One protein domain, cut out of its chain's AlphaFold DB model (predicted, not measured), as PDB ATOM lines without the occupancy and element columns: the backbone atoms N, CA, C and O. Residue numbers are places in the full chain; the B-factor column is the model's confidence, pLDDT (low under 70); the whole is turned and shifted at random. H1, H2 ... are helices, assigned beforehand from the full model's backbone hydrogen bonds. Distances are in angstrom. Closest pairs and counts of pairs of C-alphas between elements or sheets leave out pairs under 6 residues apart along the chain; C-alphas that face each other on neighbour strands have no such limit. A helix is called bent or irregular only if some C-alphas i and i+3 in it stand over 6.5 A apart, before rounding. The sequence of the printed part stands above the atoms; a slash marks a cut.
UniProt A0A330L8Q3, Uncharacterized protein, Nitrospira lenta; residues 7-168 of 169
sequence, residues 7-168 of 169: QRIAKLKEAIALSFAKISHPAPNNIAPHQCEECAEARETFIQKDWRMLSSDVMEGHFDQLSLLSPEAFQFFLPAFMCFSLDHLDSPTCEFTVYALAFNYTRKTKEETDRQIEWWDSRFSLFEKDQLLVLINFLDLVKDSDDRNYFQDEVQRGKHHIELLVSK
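Overview. This is residues 7 to 168 of the 169 residues of an uncharacterized protein of Nitrospira lenta (UniProt A0A330L8Q3). A loose bundle of five helices, H1, H5, H6, H8 and H9, runs up and down with the kinked H5 in the middle; the small helices H2, H3 and H4 gather at one side of it. H7 is an arm that leads away from H5, meeting it only with residues 122 to 124. The printed part has 162 residues with nine named helices, H1 to H9 in chain order, and no named strand; its class is all helix. It is compact, with a radius of gyration of the C-alphas of 15.1 A and spans of 41 by 39 by 31 A.

Along the chain. H1, residues 7 to 19, begins at C-alpha 7 (41.137, 8.209, 37.250) and is 18.4 A long. H2 is residues 37 to 46, H3 residues 56 to 61 and H4 residues 65 to 68. H5, residues 71 to 87, is 24.9 A long and starts at C-alpha 71 (36.728, 37.332, 46.180); it is irregular, with C-alphas 76 and 79 7.0 A apart and a kink of 36 degrees near residue 78. H6 is residues 92 to 101. H7, residues 110 to 124, is 21.5 A long, and H8, residues 129 to 145, is 25.0 A. H9, residues 152 to 166, is 20.8 A long and ends at C-alpha 166 (45.527, 32.805, 31.999).

Arrangement. H5 is the hub, touching five helices. H1 touches it at a shallow tilt of 16 degrees, opposite ways, the closest C-alphas being those of Lys 13 and Cys 83, 5.9 A apart. H5 and H6 form a helical hairpin, with Ser 85 and Cys 94 closest by C-alphas at 4.4 A. H8 and H9 form another at 18 degrees, with Ile 136 and Lys 159 closest at 5.6 A. H9 touches H6 with residues 154 to 159 alone, Gly 158 and Leu 101 closest by C-alphas at 5.2 A. H3 touches H5, Met 59 to Phe 81 closest by C-alphas at 6.8 A, at a steep tilt of 65 degrees. H4 touches H2, with C-alphas of Leu 68 and Cys 39 closest at 6.2 A. H7 is about perpendicular to H5 at 73 degrees, Arg 123 and Pro 71 closest by C-alphas at 4.2 A. In H1, H2, H3, H6, H7, H8 and H9 every O i to N i+4 pair is within hydrogen-bond range; in H5 9 of 13 are, and H4 is too short for such a pair.

Size, cuts and confidence. The two C-alphas farthest apart are those of Gln 7 and Thr 109, at 45.7 A. The printed part has no cut. The link from H1 to H2, residues 20 to 36, is long. Mean pLDDT of the printed part is 93.0; residues 105 to 107 and 147 to 149 are under 70.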
ATOM      1  N   GLN A   7      39.753   7.745  37.182       91.00
ATOM      2  CA  GLN A   7      41.137   8.209  37.250       91.00
ATOM      3  C   GLN A   7      41.312   9.678  36.822       91.00
ATOM      4  O   GLN A   7      42.180  10.357  37.367       91.00
ATOM      5  N   ARG A   8      40.519  10.187  35.864       93.69
ATOM      6  CA  ARG A   8      40.545  11.610  35.471       93.69
ATOM      7  C   ARG A   8      40.028  12.488  36.607       93.69
ATOM      8  O   ARG A   8      40.689  13.464  36.943       93.69
ATOM      9  N   ILE A   9      38.913  12.091  37.226       95.50
ATOM     10  CA  ILE A   9      38.344  12.774  38.397       95.50
ATOM     11  C   ILE A   9      39.364  12.809  39.541       95.50
ATOM     12  O   ILE A   9      39.685  13.882  40.039       95.50
ATOM     13  N   ALA A  10      39.942  11.660  39.905       96.94
ATOM     14  CA  ALA A  10      40.913  11.575  40.997       96.94
ATOM     15  C   ALA A  10      42.142  12.476  40.767       96.94
ATOM     16  O   ALA A  10      42.526  13.228  41.661       96.94
ATOM     17  N   LYS A  11      42.714  12.456  39.553       97.62
ATOM     18  CA  LYS A  11      43.844  13.327  39.183       97.62
ATOM     19  C   LYS A  11      43.489  14.810  39.263       97.62
ATOM     20  O   LYS A  11      44.310  15.609  39.700       97.62
ATOM     21  N   LEU A  12      42.282  15.187  38.840       98.25
ATOM     22  CA  LEU A  12      41.852  16.580  38.913       98.25
ATOM     23  C   LEU A  12      41.647  17.030  40.365       98.25
ATOM     24  O   LEU A  12      42.095  18.115  40.718       98.25
ATOM     25  N   LYS A  13      41.051  16.198  41.227       98.50
ATOM     26  CA  LYS A  13      40.902  16.508  42.661       98.50
ATOM     27  C   LYS A  13      42.255  16.680  43.354       98.50
ATOM     28  O   LYS A  13      42.409  17.586  44.168       98.50
ATOM     29  N   GLU A  14      43.250  15.867  43.000       98.38
ATOM     30  CA  GLU A  14      44.628  16.033  43.480       98.38
ATOM     31  C   GLU A  14      45.229  17.373  43.028       98.38
ATOM     32  O   GLU A  14      45.763  18.117  43.850       98.38
ATOM     33  N   ALA A  15      45.082  17.727  41.748       98.56
ATOM     34  CA  ALA A  15      45.552  19.008  41.226       98.56
ATOM     35  C   ALA A  15      44.864  20.203  41.910       98.56
ATOM     36  O   ALA A  15      45.536  21.160  42.285       98.56
ATOM     37  N   ILE A  16      43.548  20.130  42.141       98.62
ATOM     38  CA  ILE A  16      42.793  21.138  42.901       98.62
ATOM     39  C   ILE A  16      43.366  21.275  44.316       98.62
ATOM     40  O   ILE A  16      43.670  22.383  44.754       98.62
ATOM     41  N   ALA A  17      43.571  20.163  45.027       98.25
ATOM     42  CA  ALA A  17      44.109  20.200  46.382       98.25
ATOM     43  C   ALA A  17      45.498  20.851  46.446       98.25
ATOM     44  O   ALA A  17      45.763  21.621  47.368       98.25
ATOM     45  N   LEU A  18      46.363  20.587  45.462       98.25
ATOM     46  CA  LEU A  18      47.698  21.178  45.379       98.25
ATOM     47  C   LEU A  18      47.656  22.677  45.046       98.25
ATOM     48  O   LEU A  18      48.279  23.464  45.761       98.25
ATOM     49  N   SER A  19      46.896  23.086  44.022       98.38
ATOM     50  CA  SER A  19      46.816  24.489  43.578       98.38
ATOM     51  C   SER A  19      46.206  25.425  44.631       98.38
ATOM     52  O   SER A  19      46.501  26.620  44.647       98.38
ATOM     53  N   PHE A  20      45.380  24.896  45.539       98.25
ATOM     54  CA  PHE A  20      44.692  25.673  46.579       98.25
ATOM     55  C   PHE A  20      45.239  25.412  47.999       98.25
ATOM     56  O   PHE A  20      44.709  25.937  48.978       98.25
ATOM     57  N   ALA A  21      46.334  24.650  48.144       96.69
ATOM     58  CA  ALA A  21      46.850  24.201  49.445       96.69
ATOM     59  C   ALA A  21      47.275  25.332  50.403       96.69
ATOM     60  O   ALA A  21      47.282  25.137  51.619       96.69
ATOM     61  N   LYS A  22      47.683  26.486  49.859       94.81
ATOM     62  CA  LYS A  22      48.304  27.594  50.610       94.81
ATOM     63  C   LYS A  22      47.397  28.814  50.789       94.81
ATOM     64  O   LYS A  22      47.860  29.843  51.277       94.81
ATOM     65  N   ILE A  23      46.130  28.722  50.394       95.56
ATOM     66  CA  ILE A  23      45.205  29.852  50.489       95.56
ATOM     67  C   ILE A  23      44.816  30.053  51.948       95.56
ATOM     68  O   ILE A  23      44.494  29.106  52.669       95.56
ATOM     69  N   SER A  24      44.869  31.305  52.386       94.31
ATOM     70  CA  SER A  24      44.459  31.671  53.734       94.31
ATOM     71  C   SER A  24      42.939  31.692  53.834       94.31
ATOM     72  O   SER A  24      42.261  32.197  52.943       94.31
ATOM     73  N   HIS A  25      42.407  31.177  54.939       95.81
ATOM     74  CA  HIS A  25      40.983  31.293  55.229       95.81
ATOM     75  C   HIS A  25      40.587  32.785  55.297       95.81
ATOM     76  O   HIS A  25      41.300  33.567  55.937       95.81
ATOM     77  N   PRO A  26      39.463  33.202  54.682       95.56
ATOM     78  CA  PRO A  26      39.008  34.591  54.731       95.56
ATOM     79  C   PRO A  26      38.689  35.029  56.168       95.56
ATOM     80  O   PRO A  26      38.270  34.228  57.006       95.56
ATOM     81  N   ALA A  27      38.834  36.319  56.470       94.06
ATOM     82  CA  ALA A  27      38.326  36.848  57.733       94.06
ATOM     83  C   ALA A  27      36.795  36.640  57.813       94.06
ATOM     84  O   ALA A  27      36.130  36.760  56.785       94.06
ATOM     85  N   PRO A  28      36.203  36.398  59.000       92.06
ATOM     86  CA  PRO A  28      34.764  36.134  59.134       92.06
ATOM     87  C   PRO A  28      33.851  37.153  58.438       92.06
ATOM     88  O   PRO A  28      32.932  36.788  57.710       92.06
ATOM     89  N   ASN A  29      34.153  38.445  58.598       90.44
ATOM     90  CA  ASN A  29      33.377  39.531  57.990       90.44
ATOM     91  C   ASN A  29      33.600  39.664  56.474       90.44
ATOM     92  O   ASN A  29      32.828  40.343  55.803       90.44
ATOM     93  N   ASN A  30      34.624  38.995  55.941       94.31
ATOM     94  CA  ASN A  30      34.940  38.954  54.521       94.31
ATOM     95  C   ASN A  30      34.440  37.663  53.861       94.31
ATOM     96  O   ASN A  30      34.814  37.425  52.728       94.31
ATOM     97  N   ILE A  31      33.625  36.814  54.499       97.31
ATOM     98  CA  ILE A  31      33.083  35.624  53.814       97.31
ATOM     99  C   ILE A  31      32.044  36.030  52.764       97.31
ATOM    100  O   ILE A  31      32.220  35.771  51.579       97.31
ATOM    101  N   ALA A  32      30.999  36.731  53.193       97.00
ATOM    102  CA  ALA A  32      29.996  37.340  52.328       97.00
ATOM    103  C   ALA A  32      29.765  38.766  52.853       97.00
ATOM    104  O   ALA A  32      29.227  38.911  53.948       97.00
ATOM    105  N   PRO A  33      30.232  39.826  52.173       93.31
ATOM    106  CA  PRO A  33      30.305  41.168  52.766       93.31
ATOM    107  C   PRO A  33      28.956  41.903  52.794       93.31
ATOM    108  O   PRO A  33      28.750  42.816  53.601       93.31
ATOM    109  N   HIS A  34      28.024  41.515  51.920       93.81
ATOM    110  CA  HIS A  34      26.710  42.141  51.825       93.81
ATOM    111  C   HIS A  34      25.845  41.854  53.069       93.81
ATOM    112  O   HIS A  34      25.929  40.794  53.692       93.81
ATOM    113  N   GLN A  35      25.013  42.821  53.458       93.69
ATOM    114  CA  GLN A  35      24.234  42.794  54.702       93.69
ATOM    115  C   GLN A  35      22.780  42.368  54.442       93.69
ATOM    116  O   GLN A  35      21.847  43.119  54.716       93.69
ATOM    117  N   CYS A  36      22.590  41.169  53.885       95.56
ATOM    118  CA  CYS A  36      21.282  40.508  53.789       95.56
ATOM    119  C   CYS A  36      21.274  39.166  54.535       95.56
ATOM    120  O   CYS A  36      22.321  38.702  54.991       95.56
ATOM    121  N   GLU A  37      20.088  38.567  54.646       96.19
ATOM    122  CA  GLU A  37      19.846  37.285  55.318       96.19
ATOM    123  C   GLU A  37      20.640  36.137  54.680       96.19
ATOM    124  O   GLU A  37      21.406  35.480  55.375       96.19
ATOM    125  N   GLU A  38      20.589  35.991  53.354       95.19
ATOM    126  CA  GLU A  38      21.332  34.949  52.621       95.19
ATOM    127  C   GLU A  38      22.853  35.059  52.833       95.19
ATOM    128  O   GLU A  38      23.555  34.068  53.031       95.19
ATOM    129  N   CYS A  39      23.397  36.281  52.855       95.94
ATOM    130  CA  CYS A  39      24.813  36.490  53.155       95.94
ATOM    131  C   CYS A  39      25.141  36.257  54.637       95.94
ATOM    132  O   CYS A  39      26.276  35.899  54.952       95.94
ATOM    133  N   ALA A  40      24.197  36.480  55.556       96.62
ATOM    134  CA  ALA A  40      24.374  36.144  56.967       96.62
ATOM    135  C   ALA A  40      24.456  34.633  57.159       96.62
ATOM    136  O   ALA A  40      25.401  34.166  57.791       96.62
ATOM    137  N   GLU A  41      23.557  33.892  56.518       96.31
ATOM    138  CA  GLU A  41      23.586  32.435  56.485       96.31
ATOM    139  C   GLU A  41      24.906  31.922  55.899       96.31
ATOM    140  O   GLU A  41      25.579  31.118  56.535       96.31
ATOM    141  N   ALA A  42      25.359  32.451  54.756       96.31
ATOM    142  CA  ALA A  42      26.649  32.062  54.181       96.31
ATOM    143  C   ALA A  42      27.823  32.315  55.147       96.31
ATOM    144  O   ALA A  42      28.709  31.470  55.301       96.31
ATOM    145  N   ARG A  43      27.838  33.457  55.853       97.00
ATOM    146  CA  ARG A  43      28.855  33.727  56.885       97.00
ATOM    147  C   ARG A  43      28.800  32.686  57.999       97.00
ATOM    148  O   ARG A  43      29.841  32.135  58.338       97.00
ATOM    149  N   GLU A  44      27.627  32.413  58.556       96.19
ATOM    150  CA  GLU A  44      27.444  31.440  59.642       96.19
ATOM    151  C   GLU A  44      27.803  30.015  59.212       96.19
ATOM    152  O   GLU A  44      28.437  29.276  59.966       96.19
ATOM    153  N   THR A  45      27.468  29.644  57.980       96.00
ATOM    154  CA  THR A  45      27.771  28.333  57.416       96.00
ATOM    155  C   THR A  45      29.262  28.138  57.210       96.00
ATOM    156  O   THR A  45      29.756  27.051  57.505       96.00
ATOM    157  N   PHE A  46      29.987  29.133  56.698       96.88
ATOM    158  CA  PHE A  46      31.383  28.966  56.280       96.88
ATOM    159  C   PHE A  46      32.414  29.479  57.294       96.88
ATOM    160  O   PHE A  46      33.605  29.199  57.148       96.88
ATOM    161  N   ILE A  47      32.005  30.200  58.341       95.88
ATOM    162  CA  ILE A  47      32.932  30.711  59.360       95.88
ATOM    163  C   ILE A  47      33.719  29.577  60.026       95.88
ATOM    164  O   ILE A  47      33.158  28.588  60.489       95.88
ATOM    165  N   GLN A  48      35.047  29.742  60.082       91.50
ATOM    166  CA  GLN A  48      35.996  28.779  60.662       91.50
ATOM    167  C   GLN A  48      35.973  27.382  60.015       91.50
ATOM    168  O   GLN A  48      36.591  26.458  60.552       91.50
ATOM    169  N   LYS A  49      35.300  27.204  58.872       95.62
ATOM    170  CA  LYS A  49      35.298  25.930  58.158       95.62
ATOM    171  C   LYS A  49      36.456  25.859  57.186       95.62
ATOM    172  O   LYS A  49      36.718  26.768  56.411       95.62
ATOM    173  N   ASP A  50      37.113  24.714  57.184       96.44
ATOM    174  CA  ASP A  50      38.082  24.396  56.155       96.44
ATOM    175  C   ASP A  50      37.365  23.807  54.938       96.44
ATOM    176  O   ASP A  50      36.569  22.877  55.088       96.44
ATOM    177  N   TRP A  51      37.662  24.309  53.738       97.56
ATOM    178  CA  TRP A  51      37.058  23.808  52.501       97.56
ATOM    179  C   TRP A  51      37.283  22.294  52.320       97.56
ATOM    180  O   TRP A  51      36.436  21.602  51.763       97.56
ATOM    181  N   ARG A  52      38.386  21.753  52.857       96.25
ATOM    182  CA  ARG A  52      38.745  20.323  52.796       96.25
ATOM    183  C   ARG A  52      37.861  19.434  53.669       96.25
ATOM    184  O   ARG A  52      37.914  18.216  53.536       96.25
ATOM    185  N   MET A  53      37.103  20.035  54.583       96.25
ATOM    186  CA  MET A  53      36.339  19.347  55.627       96.25
ATOM    187  C   MET A  53      34.831  19.620  55.533       96.25
ATOM    188  O   MET A  53      34.092  19.256  56.449       96.25
ATOM    189  N   LEU A  54      34.358  20.271  54.464       96.88
ATOM    190  CA  LEU A  54      32.928  20.493  54.249       96.88
ATOM    191  C   LEU A  54      32.217  19.161  53.970       96.88
ATOM    192  O   LEU A  54      32.674  18.361  53.155       96.88
ATOM    193  N   SER A  55      31.108  18.918  54.669       96.81
ATOM    194  CA  SER A  55      30.288  17.717  54.487       96.81
ATOM    195  C   SER A  55      29.404  17.826  53.246       96.81
ATOM    196  O   SER A  55      29.059  18.930  52.826       96.81
ATOM    197  N   SER A  56      28.966  16.683  52.713       96.44
ATOM    198  CA  SER A  56      27.990  16.636  51.616       96.44
ATOM    199  C   SER A  56      26.729  17.444  51.929       96.44
ATOM    200  O   SER A  56      26.324  18.246  51.100       96.44
ATOM    201  N   ASP A  57      26.192  17.346  53.151       97.19
ATOM    202  CA  ASP A  57      25.016  18.120  53.580       97.19
ATOM    203  C   ASP A  57      25.215  19.638  53.439       97.19
ATOM    204  O   ASP A  57      24.285  20.354  53.088       97.19
ATOM    205  N   VAL A  58      26.430  20.147  53.687       97.06
ATOM    206  CA  VAL A  58      26.738  21.574  53.495       97.06
ATOM    207  C   VAL A  58      26.809  21.908  52.005       97.06
ATOM    208  O   VAL A  58      26.300  22.943  51.586       97.06
ATOM    209  N   MET A  59      27.421  21.038  51.200       97.75
ATOM    210  CA  MET A  59      27.558  21.248  49.754       97.75
ATOM    211  C   MET A  59      26.215  21.206  49.017       97.75
ATOM    212  O   MET A  59      26.029  21.931  48.038       97.75
ATOM    213  N   GLU A  60      25.291  20.372  49.488       95.75
ATOM    214  CA  GLU A  60      23.927  20.266  48.974       95.75
ATOM    215  C   GLU A  60      23.012  21.343  49.556       95.75
ATOM    216  O   GLU A  60      22.199  21.898  48.833       95.75
ATOM    217  N   GLY A  61      23.131  21.677  50.842       96.81
ATOM    218  CA  GLY A  61      22.280  22.685  51.478       96.81
ATOM    219  C   GLY A  61      22.566  24.119  51.024       96.81
ATOM    220  O   GLY A  61      21.689  24.970  51.118       96.81
ATOM    221  N   HIS A  62      23.775  24.379  50.517       97.12
ATOM    222  CA  HIS A  62      24.261  25.722  50.186       97.12
ATOM    223  C   HIS A  62      24.860  25.799  48.772       97.12
ATOM    224  O   HIS A  62      25.837  26.518  48.534       97.12
ATOM    225  N   PHE A  63      24.306  25.032  47.826       96.81
ATOM    226  CA  PHE A  63      24.841  24.889  46.466       96.81
ATOM    227  C   PHE A  63      24.930  26.213  45.680       96.81
ATOM    228  O   PHE A  63      25.772  26.347  44.792       96.81
ATOM    229  N   ASP A  64      24.086  27.193  45.997       95.44
ATOM    230  CA  ASP A  64      23.933  28.477  45.302       95.44
ATOM    231  C   ASP A  64      24.736  29.632  45.928       95.44
ATOM    232  O   ASP A  64      24.894  30.705  45.327       95.44
ATOM    233  N   GLN A  65      25.319  29.408  47.108       96.06
ATOM    234  CA  GLN A  65      25.943  30.461  47.906       96.06
ATOM    235  C   GLN A  65      27.294  30.949  47.363       96.06
ATOM    236  O   GLN A  65      27.748  32.021  47.766       96.06
ATOM    237  N   LEU A  66      27.922  30.250  46.404       95.94
ATOM    238  CA  LEU A  66      29.170  30.704  45.758       95.94
ATOM    239  C   LEU A  66      29.061  32.120  45.173       95.94
ATOM    240  O   LEU A  66      30.047  32.855  45.136       95.94
ATOM    241  N   SER A  67      27.870  32.505  44.710       92.69
ATOM    242  CA  SER A  67      27.605  33.825  44.130       92.69
ATOM    243  C   SER A  67      27.630  34.968  45.156       92.69
ATOM    244  O   SER A  67      27.852  36.119  44.776       92.69
ATOM    245  N   LEU A  68      27.442  34.644  46.439       95.12
ATOM    246  CA  LEU A  68      27.369  35.583  47.561       95.12
ATOM    247  C   LEU A  68      28.739  35.867  48.192       95.12
ATOM    248  O   LEU A  68      28.884  36.819  48.965       95.12
ATOM    249  N   LEU A  69      29.726  35.018  47.903       97.06
ATOM    250  CA  LEU A  69      31.041  35.078  48.525       97.06
ATOM    251  C   LEU A  69      31.839  36.292  48.034       97.06
ATOM    252  O   LEU A  69      31.753  36.701  46.875       97.06
ATOM    253  N   SER A  70      32.660  36.851  48.922       97.19
ATOM    254  CA  SER A  70      33.718  37.789  48.534       97.19
ATOM    255  C   SER A  70      34.728  37.126  47.589       97.19
ATOM    256  O   SER A  70      34.782  35.896  47.519       97.19
ATOM    257  N   PRO A  71      35.598  37.896  46.916       97.44
ATOM    258  CA  PRO A  71      36.728  37.332  46.180       97.44
ATOM    259  C   PRO A  71      37.595  36.363  47.000       97.44
ATOM    260  O   PRO A  71      37.897  35.267  46.527       97.44
ATOM    261  N   GLU A  72      37.960  36.716  48.235       97.50
ATOM    262  CA  GLU A  72      38.813  35.893  49.101       97.50
ATOM    263  C   GLU A  72      38.125  34.582  49.488       97.50
ATOM    264  O   GLU A  72      38.723  33.506  49.442       97.50
ATOM    265  N   ALA A  73      36.848  34.660  49.862       98.12
ATOM    266  CA  ALA A  73      36.076  33.488  50.243       98.12
ATOM    267  C   ALA A  73      35.733  32.617  49.038       98.12
ATOM    268  O   ALA A  73      35.780  31.393  49.140       98.12
ATOM    269  N   PHE A  74      35.457  33.229  47.887       98.19
ATOM    270  CA  PHE A  74      35.257  32.520  46.636       98.19
ATOM    271  C   PHE A  74      36.505  31.709  46.274       98.19
ATOM    272  O   PHE A  74      36.396  30.508  46.041       98.19
ATOM    273  N   GLN A  75      37.692  32.320  46.314       98.19
ATOM    274  CA  GLN A  75      38.953  31.619  46.065       98.19
ATOM    275  C   GLN A  75      39.178  30.462  47.051       98.19
ATOM    276  O   GLN A  75      39.609  29.383  46.647       98.19
ATOM    277  N   PHE A  76      38.875  30.669  48.336       98.50
ATOM    278  CA  PHE A  76      39.099  29.666  49.376       98.50
ATOM    279  C   PHE A  76      38.121  28.483  49.314       98.50
ATOM    280  O   PHE A  76      38.548  27.342  49.483       98.50
ATOM    281  N   PHE A  77      36.825  28.720  49.077       98.56
ATOM    282  CA  PHE A  77      35.790  27.677  49.155       98.56
ATOM    283  C   PHE A  77      35.460  27.005  47.820       98.56
ATOM    284  O   PHE A  77      35.037  25.849  47.834       98.56
ATOM    285  N   LEU A  78      35.695  27.655  46.674       98.56
ATOM    286  CA  LEU A  78      35.443  27.076  45.347       98.56
ATOM    287  C   LEU A  78      36.010  25.648  45.153       98.56
ATOM    288  O   LEU A  78      35.294  24.817  44.590       98.56
ATOM    289  N   PRO A  79      37.220  25.295  45.639       98.69
ATOM    290  CA  PRO A  79      37.745  23.930  45.545       98.69
ATOM    291  C   PRO A  79      36.824  22.849  46.112       98.69
ATOM    292  O   PRO A  79      36.747  21.760  45.544       98.69
ATOM    293  N   ALA A  80      36.108  23.133  47.204       98.56
ATOM    294  CA  ALA A  80      35.167  22.184  47.793       98.56
ATOM    295  C   ALA A  80      33.980  21.930  46.858       98.56
ATOM    296  O   ALA A  80      33.617  20.781  46.619       98.56
ATOM    297  N   PHE A  81      33.437  22.999  46.269       98.62
ATOM    298  CA  PHE A  81      32.349  22.936  45.294       98.62
ATOM    299  C   PHE A  81      32.757  22.169  44.042       98.62
ATOM    300  O   PHE A  81      32.030  21.276  43.610       98.62
ATOM    301  N   MET A  82      33.957  22.417  43.514       98.56
ATOM    302  CA  MET A  82      34.493  21.652  42.389       98.56
ATOM    303  C   MET A  82      34.667  20.171  42.742       98.56
ATOM    304  O   MET A  82      34.200  19.308  42.006       98.56
ATOM    305  N   CYS A  83      35.307  19.859  43.873       98.38
ATOM    306  CA  CYS A  83      35.537  18.481  44.308       98.38
ATOM    307  C   CYS A  83      34.233  17.711  44.527       98.38
ATOM    308  O   CYS A  83      34.151  16.557  44.115       98.38
ATOM    309  N   PHE A  84      33.232  18.344  45.140       98.06
ATOM    310  CA  PHE A  84      31.907  17.760  45.321       98.06
ATOM    311  C   PHE A  84      31.206  17.535  43.977       98.06
ATOM    312  O   PHE A  84      30.692  16.448  43.727       98.06
ATOM    313  N   SER A  85      31.243  18.529  43.087       96.69
ATOM    314  CA  SER A  85      30.634  18.454  41.754       96.69
ATOM    315  C   SER A  85      31.239  17.341  40.899       96.69
ATOM    316  O   SER A  85      30.523  16.673  40.162       96.69
ATOM    317  N   LEU A  86      32.546  17.090  41.024       95.94
ATOM    318  CA  LEU A  86      33.223  15.991  40.329       95.94
ATOM    319  C   LEU A  86      32.745  14.602  40.774       95.94
ATOM    320  O   LEU A  86      32.815  13.663  39.982       95.94
ATOM    321  N   ASP A  87      32.272  14.470  42.014       95.31
ATOM    322  CA  ASP A  87      31.675  13.231  42.521       95.31
ATOM    323  C   ASP A  87      30.168  13.142  42.191       95.31
ATOM    324  O   ASP A  87      29.614  12.043  42.166       95.31
ATOM    325  N   HIS A  88      29.517  14.277  41.899       94.25
ATOM    326  CA  HIS A  88      28.066  14.414  41.715       94.25
ATOM    327  C   HIS A  88      27.740  15.317  40.512       94.25
ATOM    328  O   HIS A  88      27.173  16.405  40.653       94.25
ATOM    329  N   LEU A  89      28.132  14.884  39.312       91.69
ATOM    330  CA  LEU A  89      28.069  15.697  38.086       91.69
ATOM    331  C   LEU A  89      26.642  16.088  37.662       91.69
ATOM    332  O   LEU A  89      26.472  17.016  36.877       91.69
ATOM    333  N   ASP A  90      25.626  15.396  38.173       89.88
ATOM    334  CA  ASP A  90      24.204  15.654  37.945       89.88
ATOM    335  C   ASP A  90      23.520  16.441  39.077       89.88
ATOM    336  O   ASP A  90      22.310  16.664  39.008       89.88
ATOM    337  N   SER A  91      24.271  16.875  40.093       93.12
ATOM    338  CA  SER A  91      23.745  17.652  41.220       93.12
ATOM    339  C   SER A  91      23.531  19.135  40.878       93.12
ATOM    340  O   SER A  91      24.272  19.694  40.060       93.12
ATOM    341  N   PRO A  92      22.605  19.825  41.577       94.69
ATOM    342  CA  PRO A  92      22.503  21.286  41.528       94.69
ATOM    343  C   PRO A  92      23.822  21.985  41.881       94.69
ATOM    344  O   PRO A  92      24.154  23.011  41.299       94.69
ATOM    345  N   THR A  93      24.628  21.411  42.779       96.50
ATOM    346  CA  THR A  93      25.952  21.946  43.120       96.50
ATOM    347  C   THR A  93      26.875  22.011  41.910       96.50
ATOM    348  O   THR A  93      27.562  23.018  41.741       96.50
ATOM    349  N   CYS A  94      26.859  21.008  41.027       95.56
ATOM    350  CA  CYS A  94      27.623  21.045  39.778       95.56
ATOM    351  C   CYS A  94      27.168  22.197  38.875       95.56
ATOM    352  O   CYS A  94      27.986  23.018  38.455       95.56
ATOM    353  N   GLU A  95      25.859  22.308  38.651       93.50
ATOM    354  CA  GLU A  95      25.257  23.362  37.833       93.50
ATOM    355  C   GLU A  95      25.603  24.766  38.359       93.50
ATOM    356  O   GLU A  95      26.142  25.601  37.629       93.50
ATOM    357  N   PHE A  96      25.382  25.022  39.649       95.19
ATOM    358  CA  PHE A  96      25.648  26.330  40.250       95.19
ATOM    359  C   PHE A  96      27.144  26.637  40.370       95.19
ATOM    360  O   PHE A  96      27.535  27.801  40.274       95.19
ATOM    361  N   THR A  97      28.002  25.619  40.491       96.62
ATOM    362  CA  THR A  97      29.459  25.800  40.381       96.62
ATOM    363  C   THR A  97      29.836  26.267  38.979       96.62
ATOM    364  O   THR A  97      30.633  27.196  38.838       96.62
ATOM    365  N   VAL A  98      29.239  25.689  37.931       95.50
ATOM    366  CA  VAL A  98      29.441  26.156  36.553       95.50
ATOM    367  C   VAL A  98      28.925  27.582  36.381       95.50
ATOM    368  O   VAL A  98      29.657  28.410  35.847       95.50
ATOM    369  N   TYR A  99      27.736  27.922  36.881       93.31
ATOM    370  CA  TYR A  99      27.229  29.301  36.835       93.31
ATOM    371  C   TYR A  99      28.138  30.283  37.579       93.31
ATOM    372  O   TYR A  99      28.377  31.390  37.107       93.31
ATOM    373  N   ALA A 100      28.719  29.869  38.703       94.62
ATOM    374  CA  ALA A 100      29.686  30.675  39.434       94.62
ATOM    375  C   ALA A 100      31.024  30.848  38.694       94.62
ATOM    376  O   ALA A 100      31.774  31.751  39.061       94.62
ATOM    377  N   LEU A 101      31.322  30.029  37.678       95.31
ATOM    378  CA  LEU A 101      32.495  30.124  36.795       95.31
ATOM    379  C   LEU A 101      32.177  30.706  35.412       95.31
ATOM    380  O   LEU A 101      33.089  31.066  34.667       95.31
ATOM    381  N   ALA A 102      30.898  30.802  35.060       91.50
ATOM    382  CA  ALA A 102      30.423  31.295  33.786       91.50
ATOM    383  C   ALA A 102      29.842  32.693  33.947       91.50
ATOM    384  O   ALA A 102      28.762  32.895  34.496       91.50
ATOM    385  N   PHE A 103      30.545  33.676  33.404       79.88
ATOM    386  CA  PHE A 103      30.039  35.032  33.421       79.88
ATOM    387  C   PHE A 103      28.784  35.161  32.538       79.88
ATOM    388  O   PHE A 103      28.797  34.764  31.367       79.88
ATOM    389  N   ASN A 104      27.696  35.715  33.085       73.00
ATOM    390  CA  ASN A 104      26.450  35.943  32.353       73.00
ATOM    391  C   ASN A 104      25.972  37.396  32.501       73.00
ATOM    392  O   ASN A 104      25.560  37.825  33.580       73.00
ATOM    393  N   TYR A 105      26.006  38.144  31.396       69.00
ATOM    394  CA  TYR A 105      25.443  39.488  31.314       69.00
ATOM    395  C   TYR A 105      23.921  39.398  31.212       69.00
ATOM    396  O   TYR A 105      23.389  38.909  30.219       69.00
ATOM    397  N   THR A 106      23.202  39.922  32.200       62.75
ATOM    398  CA  THR A 106      21.725  39.923  32.175       62.75
ATOM    399  C   THR A 106      21.109  41.316  32.236       62.75
ATOM    400  O   THR A 106      19.884  41.452  32.219       62.75
ATOM    401  N   ARG A 107      21.923  42.376  32.297       64.94
ATOM    402  CA  ARG A 107      21.427  43.735  32.545       64.94
ATOM    403  C   ARG A 107      21.439  44.626  31.308       64.94
ATOM    404  O   ARG A 107      22.166  44.401  30.347       64.94
ATOM    405  N   LYS A 108      20.520  45.597  31.324       72.00
ATOM    406  CA  LYS A 108      20.055  46.337  30.140       72.00
ATOM    407  C   LYS A 108      20.833  47.629  29.891       72.00
ATOM    408  O   LYS A 108      20.741  48.170  28.792       72.00
ATOM    409  N   THR A 109      21.567  48.139  30.882       87.25
ATOM    410  CA  THR A 109      22.340  49.381  30.755       87.25
ATOM    411  C   THR A 109      23.844  49.122  30.751       87.25
ATOM    412  O   THR A 109      24.327  48.172  31.363       87.25
ATOM    413  N   LYS A 110      24.601  50.001  30.081       86.69
ATOM    414  CA  LYS A 110      26.070  49.935  30.049       86.69
ATOM    415  C   LYS A 110      26.682  49.986  31.454       86.69
ATOM    416  O   LYS A 110      27.571  49.207  31.750       86.69
ATOM    417  N   GLU A 111      26.182  50.864  32.320       87.88
ATOM    418  CA  GLU A 111      26.707  51.019  33.682       87.88
ATOM    419  C   GLU A 111      26.544  49.743  34.519       87.88
ATOM    420  O   GLU A 111      27.445  49.349  35.254       87.88
ATOM    421  N   GLU A 112      25.403  49.063  34.400       85.81
ATOM    422  CA  GLU A 112      25.186  47.792  35.090       85.81
ATOM    423  C   GLU A 112      26.102  46.687  34.563       85.81
ATOM    424  O   GLU A 112      26.621  45.904  35.355       85.81
ATOM    425  N   THR A 113      26.297  46.638  33.245       84.75
ATOM    426  CA  THR A 113      27.242  45.735  32.581       84.75
ATOM    427  C   THR A 113      28.662  45.969  33.091       84.75
ATOM    428  O   THR A 113      29.310  45.012  33.508       84.75
ATOM    429  N   ASP A 114      29.121  47.222  33.133       87.19
ATOM    430  CA  ASP A 114      30.464  47.584  33.598       87.19
ATOM    431  C   ASP A 114      30.674  47.140  35.060       87.19
ATOM    432  O   ASP A 114      31.653  46.464  35.367       87.19
ATOM    433  N   ARG A 115      29.699  47.382  35.949       87.12
ATOM    434  CA  ARG A 115      29.763  46.914  37.349       87.12
ATOM    435  C   ARG A 115      29.796  45.390  37.482       87.12
ATOM    436  O   ARG A 115      30.434  44.870  38.393       87.12
ATOM    437  N   GLN A 116      29.083  44.660  36.620       85.25
ATOM    438  CA  GLN A 116      29.125  43.194  36.629       85.25
ATOM    439  C   GLN A 116      30.496  42.677  36.191       85.25
ATOM    440  O   GLN A 116      30.995  41.737  36.805       85.25
ATOM    441  N   ILE A 117      31.105  43.304  35.178       85.88
ATOM    442  CA  ILE A 117      32.470  42.989  34.742       85.88
ATOM    443  C   ILE A 117      33.447  43.238  35.887       85.88
ATOM    444  O   ILE A 117      34.206  42.342  36.230       85.88
ATOM    445  N   GLU A 118      33.390  44.412  36.517       89.44
ATOM    446  CA  GLU A 118      34.269  44.765  37.637       89.44
ATOM    447  C   GLU A 118      34.140  43.773  38.799       89.44
ATOM    448  O   GLU A 118      35.144  43.285  39.321       89.44
ATOM    449  N   TRP A 119      32.906  43.435  39.186       88.31
ATOM    450  CA  TRP A 119      32.655  42.440  40.227       88.31
ATOM    451  C   TRP A 119      33.244  41.079  39.858       88.31
ATOM    452  O   TRP A 119      33.906  40.438  40.676       88.31
ATOM    453  N   TRP A 120      33.028  40.637  38.626       88.25
ATOM    454  CA  TRP A 120      33.526  39.353  38.176       88.25
ATOM    455  C   TRP A 120      35.047  39.298  38.103       88.25
ATOM    456  O   TRP A 120      35.645  38.397  38.686       88.25
ATOM    457  N   ASP A 121      35.678  40.294  37.486       90.25
ATOM    458  CA  ASP A 121      37.134  40.416  37.432       90.25
ATOM    459  C   ASP A 121      37.725  40.421  38.849       90.25
ATOM    460  O   ASP A 121      38.734  39.758  39.103       90.25
ATOM    461  N   SER A 122      37.063  41.081  39.808       92.81
ATOM    462  CA  SER A 122      37.505  41.084  41.206       92.81
ATOM    463  C   SER A 122      37.548  39.682  41.817       92.81
ATOM    464  O   SER A 122      38.503  39.367  42.526       92.81
ATOM    465  N   ARG A 123      36.595  38.798  41.487       92.38
ATOM    466  CA  ARG A 123      36.549  37.422  42.010       92.38
ATOM    467  C   ARG A 123      37.716  36.569  41.536       92.38
ATOM    468  O   ARG A 123      38.185  35.727  42.293       92.38
ATOM    469  N   PHE A 124      38.195  36.794  40.317       95.19
ATOM    470  CA  PHE A 124      39.335  36.060  39.768       95.19
ATOM    471  C   PHE A 124      40.676  36.770  39.984       95.19
ATOM    472  O   PHE A 124      41.721  36.168  39.749       95.19
ATOM    473  N   SER A 125      40.676  38.013  40.477       94.69
ATOM    474  CA  SER A 125      41.892  38.814  40.681       94.69
ATOM    475  C   SER A 125      42.910  38.196  41.646       94.69
ATOM    476  O   SER A 125      44.098  38.493  41.554       94.69
ATOM    477  N   LEU A 126      42.455  37.322  42.549       96.25
ATOM    478  CA  LEU A 126      43.297  36.650  43.540       96.25
ATOM    479  C   LEU A 126      43.850  35.304  43.053       96.25
ATOM    480  O   LEU A 126      44.727  34.738  43.702       96.25
ATOM    481  N   PHE A 127      43.328  34.774  41.943       97.38
ATOM    482  CA  PHE A 127      43.654  33.431  41.477       97.38
ATOM    483  C   PHE A 127      45.001  33.393  40.778       97.38
ATOM    484  O   PHE A 127      45.192  34.094  39.790       97.38
ATOM    485  N   GLU A 128      45.879  32.491  41.205       97.00
ATOM    486  CA  GLU A 128      47.142  32.206  40.525       97.00
ATOM    487  C   GLU A 128      46.929  31.392  39.237       97.00
ATOM    488  O   GLU A 128      45.921  30.701  39.066       97.00
ATOM    489  N   LYS A 129      47.916  31.415  38.332       97.31
ATOM    490  CA  LYS A 129      47.856  30.698  37.045       97.31
ATOM    491  C   LYS A 129      47.479  29.220  37.201       97.31
ATOM    492  O   LYS A 129      46.586  28.744  36.503       97.31
ATOM    493  N   ASP A 130      48.099  28.515  38.144       98.00
ATOM    494  CA  ASP A 130      47.846  27.085  38.377       98.00
ATOM    495  C   ASP A 130      46.444  26.812  38.943       98.00
ATOM    496  O   ASP A 130      45.874  25.744  38.714       98.00
ATOM    497  N   GLN A 131      45.853  27.781  39.648       98.44
ATOM    498  CA  GLN A 131      44.471  27.704  40.117       98.44
ATOM    499  C   GLN A 131      43.505  27.861  38.942       98.44
ATOM    500  O   GLN A 131      42.600  27.049  38.783       98.44
ATOM    501  N   LEU A 132      43.735  28.838  38.063       98.25
ATOM    502  CA  LEU A 132      42.917  29.042  36.862       98.25
ATOM    503  C   LEU A 132      42.955  27.828  35.919       98.25
ATOM    504  O   LEU A 132      41.922  27.427  35.383       98.25
ATOM    505  N   LEU A 133      44.123  27.195  35.752       98.38
ATOM    506  CA  LEU A 133      44.267  26.000  34.916       98.38
ATOM    507  C   LEU A 133      43.424  24.819  35.418       98.38
ATOM    508  O   LEU A 133      42.853  24.089  34.605       98.38
ATOM    509  N   VAL A 134      43.289  24.627  36.734       98.56
ATOM    510  CA  VAL A 134      42.411  23.563  37.252       98.56
ATOM    511  C   VAL A 134      40.926  23.907  37.114       98.56
ATOM    512  O   VAL A 134      40.128  22.987  36.947       98.56
ATOM    513  N   LEU A 135      40.548  25.193  37.088       98.38
ATOM    514  CA  LEU A 135      39.174  25.600  36.748       98.38
ATOM    515  C   LEU A 135      38.831  25.240  35.298       98.38
ATOM    516  O   LEU A 135      37.759  24.699  35.037       98.38
ATOM    517  N   ILE A 136      39.754  25.483  34.359       97.88
ATOM    518  CA  ILE A 136      39.589  25.092  32.949       97.88
ATOM    519  C   ILE A 136      39.412  23.574  32.835       97.88
ATOM    520  O   ILE A 136      38.470  23.111  32.195       97.88
ATOM    521  N   ASN A 137      40.273  22.796  33.499       97.69
ATOM    522  CA  ASN A 137      40.191  21.334  33.470       97.69
ATOM    523  C   ASN A 137      38.890  20.797  34.087       97.69
ATOM    524  O   ASN A 137      38.369  19.782  33.628       97.69
ATOM    525  N   PHE A 138      38.367  21.461  35.121       97.75
ATOM    526  CA  PHE A 138      37.057  21.154  35.687       97.75
ATOM    527  C   PHE A 138      35.943  21.374  34.667       97.75
ATOM    528  O   PHE A 138      35.164  20.457  34.423       97.75
ATOM    529  N   LEU A 139      35.914  22.537  34.017       96.38
ATOM    530  CA  LEU A 139      34.928  22.856  32.986       96.38
ATOM    531  C   LEU A 139      34.986  21.874  31.803       96.38
ATOM    532  O   LEU A 139      33.943  21.419  31.338       96.38
ATOM    533  N   ASP A 140      36.183  21.474  31.367       94.50
ATOM    534  CA  ASP A 140      36.355  20.453  30.324       94.50
ATOM    535  C   ASP A 140      35.826  19.079  30.747       94.50
ATOM    536  O   ASP A 140      35.190  18.383  29.958       94.50
ATOM    537  N   LEU A 141      36.061  18.682  31.997       93.75
ATOM    538  CA  LEU A 141      35.551  17.417  32.513       93.75
ATOM    539  C   LEU A 141      34.023  17.446  32.595       93.75
ATOM    540  O   LEU A 141      33.376  16.511  32.140       93.75
ATOM    541  N   VAL A 142      33.441  18.529  33.109       92.50
ATOM    542  CA  VAL A 142      31.984  18.683  33.189       92.50
ATOM    543  C   VAL A 142      31.344  18.639  31.792       92.50
ATOM    544  O   VAL A 142      30.347  17.938  31.594       92.50
ATOM    545  N   LYS A 143      31.961  19.297  30.799       91.31
ATOM    546  CA  LYS A 143      31.555  19.226  29.387       91.31
ATOM    547  C   LYS A 143      31.520  17.797  28.854       91.31
ATOM    548  O   LYS A 143      30.550  17.439  28.193       91.31
ATOM    549  N   ASP A 144      32.551  17.005  29.148       87.69
ATOM    550  CA  ASP A 144      32.665  15.611  28.702       87.69
ATOM    551  C   ASP A 144      31.600  14.687  29.331       87.69
ATOM    552  O   ASP A 144      31.311  13.630  28.768       87.69
ATOM    553  N   SER A 145      31.033  15.044  30.493       83.44
ATOM    554  CA  SER A 145      29.986  14.250  31.165       83.44
ATOM    555  C   SER A 145      28.564  14.597  30.759       83.44
ATOM    556  O   SER A 145      27.693  13.722  30.817       83.44
ATOM    557  N   ASP A 146      28.294  15.862  30.430       74.62
ATOM    558  CA  ASP A 146      26.924  16.324  30.232       74.62
ATOM    559  C   ASP A 146      26.433  16.074  28.801       74.62
ATOM    560  O   ASP A 146      26.401  16.969  27.956       74.62
ATOM    561  N   ASP A 147      25.968  14.845  28.556       66.44
ATOM    562  CA  ASP A 147      25.285  14.456  27.313       66.44
ATOM    563  C   ASP A 147      23.963  15.225  27.084       66.44
ATOM    564  O   ASP A 147      23.364  15.112  26.012       66.44
ATOM    565  N   ARG A 148      23.449  15.950  28.092       63.69
ATOM    566  CA  ARG A 148      22.131  16.608  28.055       63.69
ATOM    567  C   ARG A 148      22.203  18.071  27.615       63.69
ATOM    568  O   ARG A 148      21.156  18.674  27.395       63.69
ATOM    569  N   ASN A 149      23.407  18.605  27.414       65.25
ATOM    570  CA  ASN A 149      23.668  19.969  26.955       65.25
ATOM    571  C   ASN A 149      23.035  21.085  27.813       65.25
ATOM    572  O   ASN A 149      22.774  22.165  27.283       65.25
ATOM    573  N   TYR A 150      22.764  20.869  29.104       73.19
ATOM    574  CA  TYR A 150      21.939  21.808  29.880       73.19
ATOM    575  C   TYR A 150      22.614  23.159  30.110       73.19
ATOM    576  O   TYR A 150      21.932  24.179  30.105       73.19
ATOM    577  N   PHE A 151      23.936  23.164  30.273       83.69
ATOM    578  CA  PHE A 151      24.704  24.379  30.559       83.69
ATOM    579  C   PHE A 151      26.032  24.430  29.775       83.69
ATOM    580  O   PHE A 151      27.051  24.956  30.223       83.69
ATOM    581  N   GLN A 152      26.046  23.850  28.570       85.81
ATOM    582  CA  GLN A 152      27.241  23.807  27.710       85.81
ATOM    583  C   GLN A 152      27.695  25.198  27.264       85.81
ATOM    584  O   GLN A 152      28.898  25.447  27.139       85.81
ATOM    585  N   ASP A 153      26.750  26.118  27.062       90.56
ATOM    586  CA  ASP A 153      27.078  27.496  26.717       90.56
ATOM    587  C   ASP A 153      27.774  28.192  27.894       90.56
ATOM    588  O   ASP A 153      28.753  28.911  27.701       90.56
ATOM    589  N   GLU A 154      27.324  27.951  29.125       92.19
ATOM    590  CA  GLU A 154      27.946  28.434  30.356       92.19
ATOM    591  C   GLU A 154      29.352  27.862  30.513       92.19
ATOM    592  O   GLU A 154      30.291  28.626  30.733       92.19
ATOM    593  N   VAL A 155      29.525  26.552  30.320       93.44
ATOM    594  CA  VAL A 155      30.845  25.907  30.354       93.44
ATOM    595  C   VAL A 155      31.793  26.555  29.350       93.44
ATOM    596  O   VAL A 155      32.915  26.929  29.700       93.44
ATOM    597  N   GLN A 156      31.343  26.746  28.109       93.12
ATOM    598  CA  GLN A 156      32.166  27.333  27.057       93.12
ATOM    599  C   GLN A 156      32.499  28.805  27.336       93.12
ATOM    600  O   GLN A 156      33.641  29.221  27.118       93.12
ATOM    601  N   ARG A 157      31.535  29.592  27.833       92.00
ATOM    602  CA  ARG A 157      31.747  30.998  28.215       92.00
ATOM    603  C   ARG A 157      32.710  31.124  29.389       92.00
ATOM    604  O   ARG A 157      33.652  31.911  29.307       92.00
ATOM    605  N   GLY A 158      32.497  30.345  30.449       93.56
ATOM    606  CA  GLY A 158      33.365  30.323  31.625       93.56
ATOM    607  C   GLY A 158      34.793  29.951  31.251       93.56
ATOM    608  O   GLY A 158      35.727  30.686  31.567       93.56
ATOM    609  N   LYS A 159      34.960  28.880  30.465       95.12
ATOM    610  CA  LYS A 159      36.273  28.436  29.989       95.12
ATOM    611  C   LYS A 159      36.975  29.525  29.186       95.12
ATOM    612  O   LYS A 159      38.104  29.876  29.512       95.12
ATOM    613  N   HIS A 160      36.300  30.085  28.183       94.44
ATOM    614  CA  HIS A 160      36.879  31.127  27.339       94.44
ATOM    615  C   HIS A 160      37.352  32.332  28.161       94.44
ATOM    616  O   HIS A 160      38.448  32.846  27.951       94.44
ATOM    617  N   HIS A 161      36.550  32.768  29.133       91.62
ATOM    618  CA  HIS A 161      36.924  33.885  29.987       91.62
ATOM    619  C   HIS A 161      38.143  33.558  30.863       91.62
ATOM    620  O   HIS A 161      39.077  34.354  30.944       91.62
ATOM    621  N   ILE A 162      38.180  32.372  31.475       95.00
ATOM    622  CA  ILE A 162      39.316  31.947  32.301       95.00
ATOM    623  C   ILE A 162      40.593  31.809  31.452       95.00
ATOM    624  O   ILE A 162      41.666  32.210  31.898       95.00
ATOM    625  N   GLU A 163      40.505  31.340  30.206       95.62
ATOM    626  CA  GLU A 163      41.639  31.311  29.266       95.62
ATOM    627  C   GLU A 163      42.202  32.714  28.987       95.62
ATOM    628  O   GLU A 163      43.424  32.901  28.960       95.62
ATOM    629  N   LEU A 164      41.337  33.725  28.848       93.44
ATOM    630  CA  LEU A 164      41.770  35.120  28.712       93.44
ATOM    631  C   LEU A 164      42.508  35.605  29.965       93.44
ATOM    632  O   LEU A 164      43.492  36.332  29.837       93.44
ATOM    633  N   LEU A 165      42.089  35.189  31.163       93.31
ATOM    634  CA  LEU A 165      42.799  35.507  32.407       93.31
ATOM    635  C   LEU A 165      44.172  34.827  32.457       93.31
ATOM    636  O   LEU A 165      45.164  35.482  32.769       93.31
ATOM    637  N   VAL A 166      44.258  33.551  32.070       95.19
ATOM    638  CA  VAL A 166      45.527  32.805  31.999       95.19
ATOM    639  C   VAL A 166      46.520  33.465  31.039       95.19
ATOM    640  O   VAL A 166      47.709  33.510  31.342       95.19
ATOM    641  N   SER A 167      46.060  34.019  29.912       93.25
ATOM    642  CA  SER A 167      46.937  34.692  28.938       93.25
ATOM    643  C   SER A 167      47.600  35.980  29.447       93.25
ATOM    644  O   SER A 167      48.526  36.475  28.808       93.25
ATOM    645  N   LYS A 168      47.150  36.520  30.589       89.69
ATOM    646  CA  LYS A 168      47.738  37.711  31.227       89.69
ATOM    647  C   LYS A 168      48.962  37.381  32.102       89.69
ATOM    648  O   LYS A 168      49.597  38.315  32.586       89.69
TER     649      LYS A 168